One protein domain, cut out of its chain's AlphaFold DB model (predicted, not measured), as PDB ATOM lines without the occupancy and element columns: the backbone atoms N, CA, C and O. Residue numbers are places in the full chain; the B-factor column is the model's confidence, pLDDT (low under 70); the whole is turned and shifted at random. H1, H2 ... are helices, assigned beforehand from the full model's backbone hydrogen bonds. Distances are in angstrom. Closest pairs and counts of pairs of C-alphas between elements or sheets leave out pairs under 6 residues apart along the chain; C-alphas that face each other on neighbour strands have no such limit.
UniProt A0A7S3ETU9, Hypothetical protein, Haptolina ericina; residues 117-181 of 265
ATOM      1  N   LYS A 117     146.307 200.739 287.270       88.12
ATOM      2  CA  LYS A 117     146.120 200.361 285.862       88.12
ATOM      3  C   LYS A 117     145.115 201.250 285.127       88.12
ATOM      4  O   LYS A 117     145.262 201.427 283.918       88.12
ATOM      5  N   LYS A 118     144.135 201.830 285.832       88.56
ATOM      6  CA  LYS A 118     143.187 202.832 285.306       88.56
ATOM      7  C   LYS A 118     143.854 204.202 285.096       88.56
ATOM      8  O   LYS A 118     143.492 204.912 284.159       88.56
ATOM      9  N   LEU A 119     144.872 204.534 285.897       91.69
ATOM     10  CA  LEU A 119     145.600 205.810 285.860       91.69
ATOM     11  C   LEU A 119     146.002 206.281 284.447       91.69
ATOM     12  O   LEU A 119     145.639 207.401 284.098       91.69
ATOM     13  N   PRO A 120     146.686 205.496 283.588       90.56
ATOM     14  CA  PRO A 120     147.073 205.973 282.257       90.56
ATOM     15  C   PRO A 120     145.878 206.367 281.379       90.56
ATOM     16  O   PRO A 120     145.973 207.328 280.618       90.56
ATOM     17  N   TYR A 121     144.742 205.673 281.500       88.69
ATOM     18  CA  TYR A 121     143.529 206.001 280.747       88.69
ATOM     19  C   TYR A 121     142.898 207.301 281.248       88.69
ATOM     20  O   TYR A 121     142.547 208.164 280.445       88.69
ATOM     21  N   GLN A 122     142.823 207.473 282.570       91.56
ATOM     22  CA  GLN A 122     142.332 208.704 283.192       91.56
ATOM     23  C   GLN A 122     143.245 209.896 282.881       91.56
ATOM     24  O   GLN A 122     142.759 210.965 282.523       91.56
ATOM     25  N   ALA A 123     144.565 209.705 282.939       93.06
ATOM     26  CA  ALA A 123     145.550 210.723 282.593       93.06
ATOM     27  C   ALA A 123     145.455 211.122 281.118       93.06
ATOM     28  O   ALA A 123     145.514 212.308 280.802       93.06
ATOM     29  N   MET A 124     145.263 210.159 280.213       92.00
ATOM     30  CA  MET A 124     145.064 210.431 278.790       92.00
ATOM     31  C   MET A 124     143.776 211.227 278.544       92.00
ATOM     32  O   MET A 124     143.809 212.223 277.825       92.00
ATOM     33  N   TRP A 125     142.661 210.829 279.167       93.12
ATOM     34  CA  TRP A 125     141.395 211.562 279.086       93.12
ATOM     35  C   TRP A 125     141.525 212.991 279.627       93.12
ATOM     36  O   TRP A 125     141.185 213.946 278.930       93.12
ATOM     37  N   ALA A 126     142.086 213.149 280.828       95.88
ATOM     38  CA  ALA A 126     142.284 214.453 281.450       95.88
ATOM     39  C   ALA A 126     143.197 215.343 280.597       95.88
ATOM     40  O   ALA A 126     142.884 216.507 280.363       95.88
ATOM     41  N   THR A 127     144.284 214.780 280.064       94.88
ATOM     42  CA  THR A 127     145.202 215.489 279.162       94.88
ATOM     43  C   THR A 127     144.483 215.952 277.899       94.88
ATOM     44  O   THR A 127     144.651 217.101 277.503       94.88
ATOM     45  N   ALA A 128     143.641 215.109 277.292       92.00
ATOM     46  CA  ALA A 128     142.857 215.483 276.117       92.00
ATOM     47  C   ALA A 128     141.900 216.649 276.421       92.00
ATOM     48  O   ALA A 128     141.907 217.646 275.699       92.00
ATOM     49  N   VAL A 129     141.151 216.577 277.526       95.62
ATOM     50  CA  VAL A 129     140.224 217.641 277.949       95.62
ATOM     51  C   VAL A 129     140.967 218.948 278.228       95.62
ATOM     52  O   VAL A 129     140.595 219.993 277.696       95.62
ATOM     53  N   VAL A 130     142.044 218.898 279.018       96.62
ATOM     54  CA  VAL A 130     142.861 220.076 279.343       96.62
ATOM     55  C   VAL A 130     143.485 220.664 278.081       96.62
ATOM     56  O   VAL A 130     143.448 221.877 277.905       96.62
ATOM     57  N   SER A 131     144.000 219.830 277.173       92.62
ATOM     58  CA  SER A 131     144.593 220.300 275.918       92.62
ATOM     59  C   SER A 131     143.576 220.995 275.008       92.62
ATOM     60  O   SER A 131     143.904 222.029 274.435       92.62
ATOM     61  N   GLY A 132     142.334 220.500 274.937       91.56
ATOM     62  CA  GLY A 132     141.269 221.131 274.153       91.56
ATOM     63  C   GLY A 132     140.853 222.496 274.704       91.56
ATOM     64  O   GLY A 132     140.633 223.438 273.945       91.56
ATOM     65  N   TRP A 133     140.808 222.646 276.029       95.94
ATOM     66  CA  TRP A 133     140.556 223.952 276.645       95.94
ATOM     67  C   TRP A 133     141.753 224.896 276.520       95.94
ATOM     68  O   TRP A 133     141.566 226.080 276.247       95.94
ATOM     69  N   ALA A 134     142.975 224.383 276.669       93.75
ATOM     70  CA  ALA A 134     144.202 225.163 276.548       93.75
ATOM     71  C   ALA A 134     144.482 225.619 275.106       93.75
ATOM     72  O   ALA A 134     145.100 226.665 274.913       93.75
ATOM     73  N   SER A 135     144.001 224.894 274.088       93.12
ATOM     74  CA  SER A 135     144.199 225.286 272.689       93.12
ATOM     75  C   SER A 135     143.445 226.559 272.305       93.12
ATOM     76  O   SER A 135     143.916 227.300 271.450       93.12
ATOM     77  N   LEU A 136     142.311 226.865 272.949       94.56
ATOM     78  CA  LEU A 136     141.527 228.069 272.643       94.56
ATOM     79  C   LEU A 136     142.305 229.374 272.898       94.56
ATOM     80  O   LEU A 136     142.475 230.151 271.957       94.56
ATOM     81  N   PRO A 137     142.819 229.648 274.115       95.69
ATOM     82  CA  PRO A 137     143.621 230.844 274.331       95.69
ATOM     83  C   PRO A 137     144.929 230.791 273.536       95.69
ATOM     84  O   PRO A 137     145.372 231.830 273.072       95.69
ATOM     85  N   LEU A 138     145.533 229.614 273.327       93.00
ATOM     86  CA  LEU A 138     146.789 229.505 272.578       93.00
ATOM     87  C   LEU A 138     146.656 229.975 271.118       93.00
ATOM     88  O   LEU A 138     147.585 230.575 270.590       93.00
ATOM     89  N   VAL A 139     145.501 229.732 270.493       94.88
ATOM     90  CA  VAL A 139     145.216 230.102 269.096       94.88
ATOM     91  C   VAL A 139     144.710 231.540 268.970       94.88
ATOM     92  O   VAL A 139     145.073 232.243 268.033       94.88
ATOM     93  N   PHE A 140     143.876 232.002 269.908       96.50
ATOM     94  CA  PHE A 140     143.178 233.287 269.773       96.50
ATOM     95  C   PHE A 140     143.764 234.427 270.624       96.50
ATOM     96  O   PHE A 140     143.355 235.573 270.465       96.50
ATOM     97  N   ASN A 141     144.723 234.172 271.525       97.19
ATOM     98  CA  ASN A 141     145.359 235.209 272.344       97.19
ATOM     99  C   ASN A 141     146.763 235.553 271.823       97.19
ATOM    100  O   ASN A 141     147.695 234.766 271.966       97.19
ATOM    101  N   LEU A 142     146.931 236.761 271.278       96.50
ATOM    102  CA  LEU A 142     148.189 237.202 270.664       96.50
ATOM    103  C   LEU A 142     149.418 237.108 271.595       96.50
ATOM    104  O   LEU A 142     150.436 236.576 271.151       96.50
ATOM    105  N   PRO A 143     149.383 237.581 272.859       97.31
ATOM    106  CA  PRO A 143     150.513 237.419 273.776       97.31
ATOM    107  C   PRO A 143     150.927 235.959 273.986       97.31
ATOM    108  O   PRO A 143     152.117 235.652 273.934       97.31
ATOM    109  N   LEU A 144     149.958 235.062 274.192       96.56
ATOM    110  CA  LEU A 144     150.232 233.644 274.422       96.56
ATOM    111  C   LEU A 144     150.745 232.947 273.155       96.56
ATOM    112  O   LEU A 144     151.702 232.177 273.227       96.56
ATOM    113  N   ALA A 145     150.158 233.259 271.998       96.69
ATOM    114  CA  ALA A 145     150.598 232.768 270.695       96.69
ATOM    115  C   ALA A 145     152.035 233.204 270.374       96.69
ATOM    116  O   ALA A 145     152.843 232.381 269.951       96.69
ATOM    117  N   ARG A 146     152.381 234.476 270.626       96.88
ATOM    118  CA  ARG A 146     153.753 234.989 270.472       96.88
ATOM    119  C   ARG A 146     154.728 234.291 271.405       96.88
ATOM    120  O   ARG A 146     155.739 233.790 270.939       96.88
ATOM    121  N   TRP A 147     154.385 234.177 272.687       97.69
ATOM    122  CA  TRP A 147     155.208 233.457 273.660       97.69
ATOM    123  C   TRP A 147     155.492 232.011 273.224       97.69
ATOM    124  O   TRP A 147     156.629 231.550 273.297       97.69
ATOM    125  N   PHE A 148     154.478 231.299 272.729       96.25
ATOM    126  CA  PHE A 148     154.650 229.933 272.240       96.25
ATOM    127  C   PHE A 148     155.456 229.876 270.937       96.25
ATOM    128  O   PHE A 148     156.297 228.993 270.774       96.25
ATOM    129  N   ASN A 149     155.229 230.823 270.024       96.56
ATOM    130  CA  ASN A 149     156.015 230.961 268.805       96.56
ATOM    131  C   ASN A 149     157.498 231.170 269.133       96.56
ATOM    132  O   ASN A 149     158.327 230.434 268.611       96.56
ATOM    133  N   ASP A 150     157.825 232.078 270.051       97.31
ATOM    134  CA  ASP A 150     159.203 232.382 270.451       97.31
ATOM    135  C   ASP A 150     159.913 231.167 271.075       97.31
ATOM    136  O   ASP A 150     161.120 230.998 270.905       97.31
ATOM    137  N   LEU A 151     159.171 230.302 271.778       97.31
ATOM    138  CA  LEU A 151     159.723 229.107 272.421       97.31
ATOM    139  C   LEU A 151     159.823 227.884 271.501       97.31
ATOM    140  O   LEU A 151     160.789 227.129 271.610       97.31
ATOM    141  N   CYS A 152     158.818 227.641 270.656       95.69
ATOM    142  CA  CYS A 152     158.632 226.343 269.994       95.69
ATOM    143  C   CYS A 152     158.661 226.398 268.463       95.69
ATOM    144  O   CYS A 152     159.065 225.417 267.842       95.69
ATOM    145  N   VAL A 153     158.176 227.480 267.849       95.31
ATOM    146  CA  VAL A 153     157.855 227.497 266.407       95.31
ATOM    147  C   VAL A 153     158.811 228.383 265.614       95.31
ATOM    148  O   VAL A 153     159.224 228.024 264.516       95.31
ATOM    149  N   THR A 154     159.224 229.507 266.193       96.06
ATOM    150  CA  THR A 154     160.202 230.460 265.653       96.06
ATOM    151  C   THR A 154     159.826 231.047 264.285       96.06
ATOM    152  O   THR A 154     160.700 231.308 263.463       96.06
ATOM    153  N   THR A 155     158.530 231.253 264.020       95.44
ATOM    154  CA  THR A 155     158.061 231.910 262.783       95.44
ATOM    155  C   THR A 155     158.137 233.428 262.889       95.44
ATOM    156  O   THR A 155     157.992 233.981 263.984       95.44
ATOM    157  N   ASP A 156     158.329 234.103 261.755       96.19
ATOM    158  CA  ASP A 156     158.296 235.562 261.700       96.19
ATOM    159  C   ASP A 156     156.911 236.080 262.107       96.19
ATOM    160  O   ASP A 156     155.871 235.611 261.631       96.19
ATOM    161  N   VAL A 157     156.901 237.054 263.018       95.94
ATOM    162  CA  VAL A 157     155.668 237.704 263.468       95.94
ATOM    163  C   VAL A 157     155.246 238.724 262.402       95.94
ATOM    164  O   VAL A 157     156.064 239.582 262.061       95.94
ATOM    165  N   PRO A 158     153.996 238.671 261.900       95.31
ATOM    166  CA  PRO A 158     153.467 239.651 260.953       95.31
ATOM    167  C   PRO A 158     153.632 241.106 261.408       95.31
ATOM    168  O   PRO A 158     153.757 241.398 262.607       95.31
ATOM    169  N   GLU A 159     153.617 242.027 260.441       94.44
ATOM    170  CA  GLU A 159     153.752 243.459 260.702       94.44
ATOM    171  C   GLU A 159     152.621 243.993 261.600       94.44
ATOM    172  O   GLU A 159     151.561 243.388 261.783       94.44
ATOM    173  N   LYS A 160     152.861 245.154 262.219       89.06
ATOM    174  CA  LYS A 160     151.859 245.799 263.076       89.06
ATOM    175  C   LYS A 160     150.657 246.222 262.220       89.06
ATOM    176  O   LYS A 160     150.818 247.079 261.358       89.06
ATOM    177  N   GLY A 161     149.484 245.664 262.511       90.62
ATOM    178  CA  GLY A 161     148.225 245.911 261.795       90.62
ATOM    179  C   GLY A 161     147.558 244.636 261.271       90.62
ATOM    180  O   GLY A 161     146.346 244.616 261.113       90.62
ATOM    181  N   ASP A 162     148.320 243.551 261.091       92.38
ATOM    182  CA  ASP A 162     147.806 242.271 260.565       92.38
ATOM    183  C   ASP A 162     147.400 241.273 261.670       92.38
ATOM    184  O   ASP A 162     147.158 240.101 261.393       92.38
ATOM    185  N   LEU A 163     147.403 241.693 262.942       93.94
ATOM    186  CA  LEU A 163     147.124 240.854 264.121       93.94
ATOM    187  C   LEU A 163     146.203 241.572 265.122       93.94
ATOM    188  O   LEU A 163     146.284 241.331 266.331       93.94
ATOM    189  N   ASP A 164     145.370 242.489 264.633       94.81
ATOM    190  CA  ASP A 164     144.536 243.353 265.471       94.81
ATOM    191  C   ASP A 164     143.249 242.638 265.906       94.81
ATOM    192  O   ASP A 164     142.688 242.934 266.966       94.81
ATOM    193  N   THR A 165     142.791 241.653 265.126       96.25
ATOM    194  CA  THR A 165     141.594 240.865 265.433       96.25
ATOM    195  C   THR A 165     141.915 239.439 265.884       96.25
ATOM    196  O   THR A 165     142.905 238.828 265.484       96.25
ATOM    197  N   LEU A 166     141.023 238.844 266.688       96.12
ATOM    198  CA  LEU A 166     141.158 237.446 267.128       96.12
ATOM    199  C   LEU A 166     141.258 236.467 265.944       96.12
ATOM    200  O   LEU A 166     141.957 235.462 266.036       96.12
ATOM    201  N   LEU A 167     140.565 236.751 264.835       96.12
ATOM    202  CA  LEU A 167     140.567 235.894 263.647       96.12
ATOM    203  C   LEU A 167     141.883 235.977 262.871       96.12
ATOM    204  O   LEU A 167     142.346 234.956 262.374       96.12
ATOM    205  N   GLU A 168     142.501 237.153 262.804       96.00
ATOM    206  CA  GLU A 168     143.827 237.336 262.205       96.00
ATOM    207  C   GLU A 168     144.904 236.586 262.997       96.00
ATOM    208  O   GLU A 168     145.685 235.827 262.420       96.00
ATOM    209  N   VAL A 169     144.881 236.702 264.330       96.50
ATOM    210  CA  VAL A 169     145.759 235.924 265.222       96.50
ATOM    211  C   VAL A 169     145.530 234.423 265.024       96.50
ATOM    212  O   VAL A 169     146.488 233.659 264.895       96.50
ATOM    213  N   GLY A 170     144.266 234.001 264.930       95.69
ATOM    214  CA  GLY A 170     143.895 232.618 264.633       95.69
ATOM    215  C   GLY A 170     144.424 232.136 263.278       95.69
ATOM    216  O   GLY A 170     144.966 231.042 263.186       95.69
ATOM    217  N   SER A 171     144.330 232.956 262.229       96.38
ATOM    218  CA  SER A 171     144.849 232.614 260.900       96.38
ATOM    219  C   SER A 171     146.372 232.481 260.898       96.38
ATOM    220  O   SER A 171     146.900 231.556 260.284       96.38
ATOM    221  N   TRP A 172     147.085 233.377 261.586       96.31
ATOM    222  CA  TRP A 172     148.539 233.296 261.715       96.31
ATOM    223  C   TRP A 172     148.969 232.049 262.492       96.31
ATOM    224  O   TRP A 172     149.847 231.322 262.030       96.31
ATOM    225  N   THR A 173     148.328 231.765 263.630       95.81
ATOM    226  CA  THR A 173     148.640 230.571 264.431       95.81
ATOM    227  C   THR A 173     148.319 229.267 263.706       95.81
ATOM    228  O   THR A 173     149.087 228.306 263.777       95.81
ATOM    229  N   TRP A 174     147.233 229.238 262.932       94.50
ATOM    230  CA  TRP A 174     146.848 228.063 262.155       94.50
ATOM    231  C   TRP A 174     147.897 227.666 261.110       94.50
ATOM    232  O   TRP A 174     148.177 226.477 260.963       94.50
ATOM    233  N   ASN A 175     148.537 228.640 260.451       94.56
ATOM    234  CA  ASN A 175     149.529 228.387 259.398       94.56
ATOM    235  C   ASN A 175     150.687 227.488 259.856       94.56
ATOM    236  O   ASN A 175     151.188 226.678 259.078       94.56
ATOM    237  N   TRP A 176     151.118 227.602 261.115       92.38
ATOM    238  CA  TRP A 176     152.188 226.762 261.660       92.38
ATOM    239  C   TRP A 176     151.690 225.595 262.522       92.38
ATOM    240  O   TRP A 176     152.454 224.664 262.785       92.38
ATOM    241  N   MET A 177     150.415 225.579 262.919       90.44
ATOM    242  CA  MET A 177     149.793 224.420 263.571       90.44
ATOM    243  C   MET A 177     149.319 223.344 262.587       90.44
ATOM    244  O   MET A 177     149.245 222.172 262.967       90.44
ATOM    245  N   GLU A 178     149.012 223.708 261.341       91.00
ATOM    246  CA  GLU A 178     148.482 222.786 260.335       91.00
ATOM    247  C   GLU A 178     149.398 221.570 260.078       91.00
ATOM    248  O   GLU A 178     148.900 220.440 260.164       91.00
ATOM    249  N   PRO A 179     150.723 221.713 259.846       91.25
ATOM    250  CA  PRO A 179     151.566 220.552 259.549       91.25
ATOM    251  C   PRO A 179     151.690 219.554 260.719       91.25
ATOM    252  O   PRO A 179     151.521 218.345 260.491       91.25
ATOM    253  N   PRO A 180     151.935 219.990 261.977       90.69
ATOM    254  CA  PRO A 180     151.923 219.089 263.128       90.69
ATOM    255  C   PRO A 180     150.566 218.419 263.348       90.69
ATOM    256  O   PRO A 180     150.520 217.207 263.570       90.69
ATOM    257  N   LEU A 181     149.464 219.172 263.251       89.25
ATOM    258  CA  LEU A 181     148.118 218.638 263.459       89.25
ATOM    259  C   LEU A 181     147.796 217.578 262.404       89.25
ATOM    260  O   LEU A 181     147.419 216.465 262.763       89.25
TER     261      LEU A 181
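This is residues 117 to 181 of the 265 residues of the protein "Hypothetical protein" of Haptolina ericina (UniProt A0A7S3ETU9). A long helix, H1, sticks out as an arm with residues 117 to 135 from a small compact head, where H2 and H3 sit side by side at its far end, joined by a long loop, residues 154 to 165. The printed part has 65 residues with three named helices, H1, H2, H3 in chain order, and no named strand: all helix. It is loose, radius of gyration of the C-alphas 14.5 A, spanning 51 by 20 by 18 A.

H1, residues 117 to 140, and H2, residues 142 to 153, touch only at the corner, closest at the C-alphas of Leu 138 and Ala 145, 5.4 A. With residues 139 to 140 alone H1 touches H3, residues 166 to 181, at a steep tilt of 41 degrees, opposite ways; the C-alphas of Phe 140 and Gly 170 are closest, 5.2 A. H2 and H3 touch at a shallow tilt of 23 degrees, the same way, closest at the C-alphas of Leu 142 and Val 169, 6.1 A. Every O i to N i+4 pair is within hydrogen-bond range in H2, 17 of 20 in H1, 9 of 12 in H3.

H1 runs 36.8 A from C-alpha 117 at (146.120, 200.361, 285.862), H2 14.3 A, and H3 20.4 A to C-alpha 181 at (148.118, 218.638, 263.459).

The C-alphas farthest apart, of Lys 117 and Gly 161, are 51.6 A apart. The printed part has no cut; H1 to H2 is a tight link, H2 to H3 a long one. No printed residue is under 70 in pLDDT.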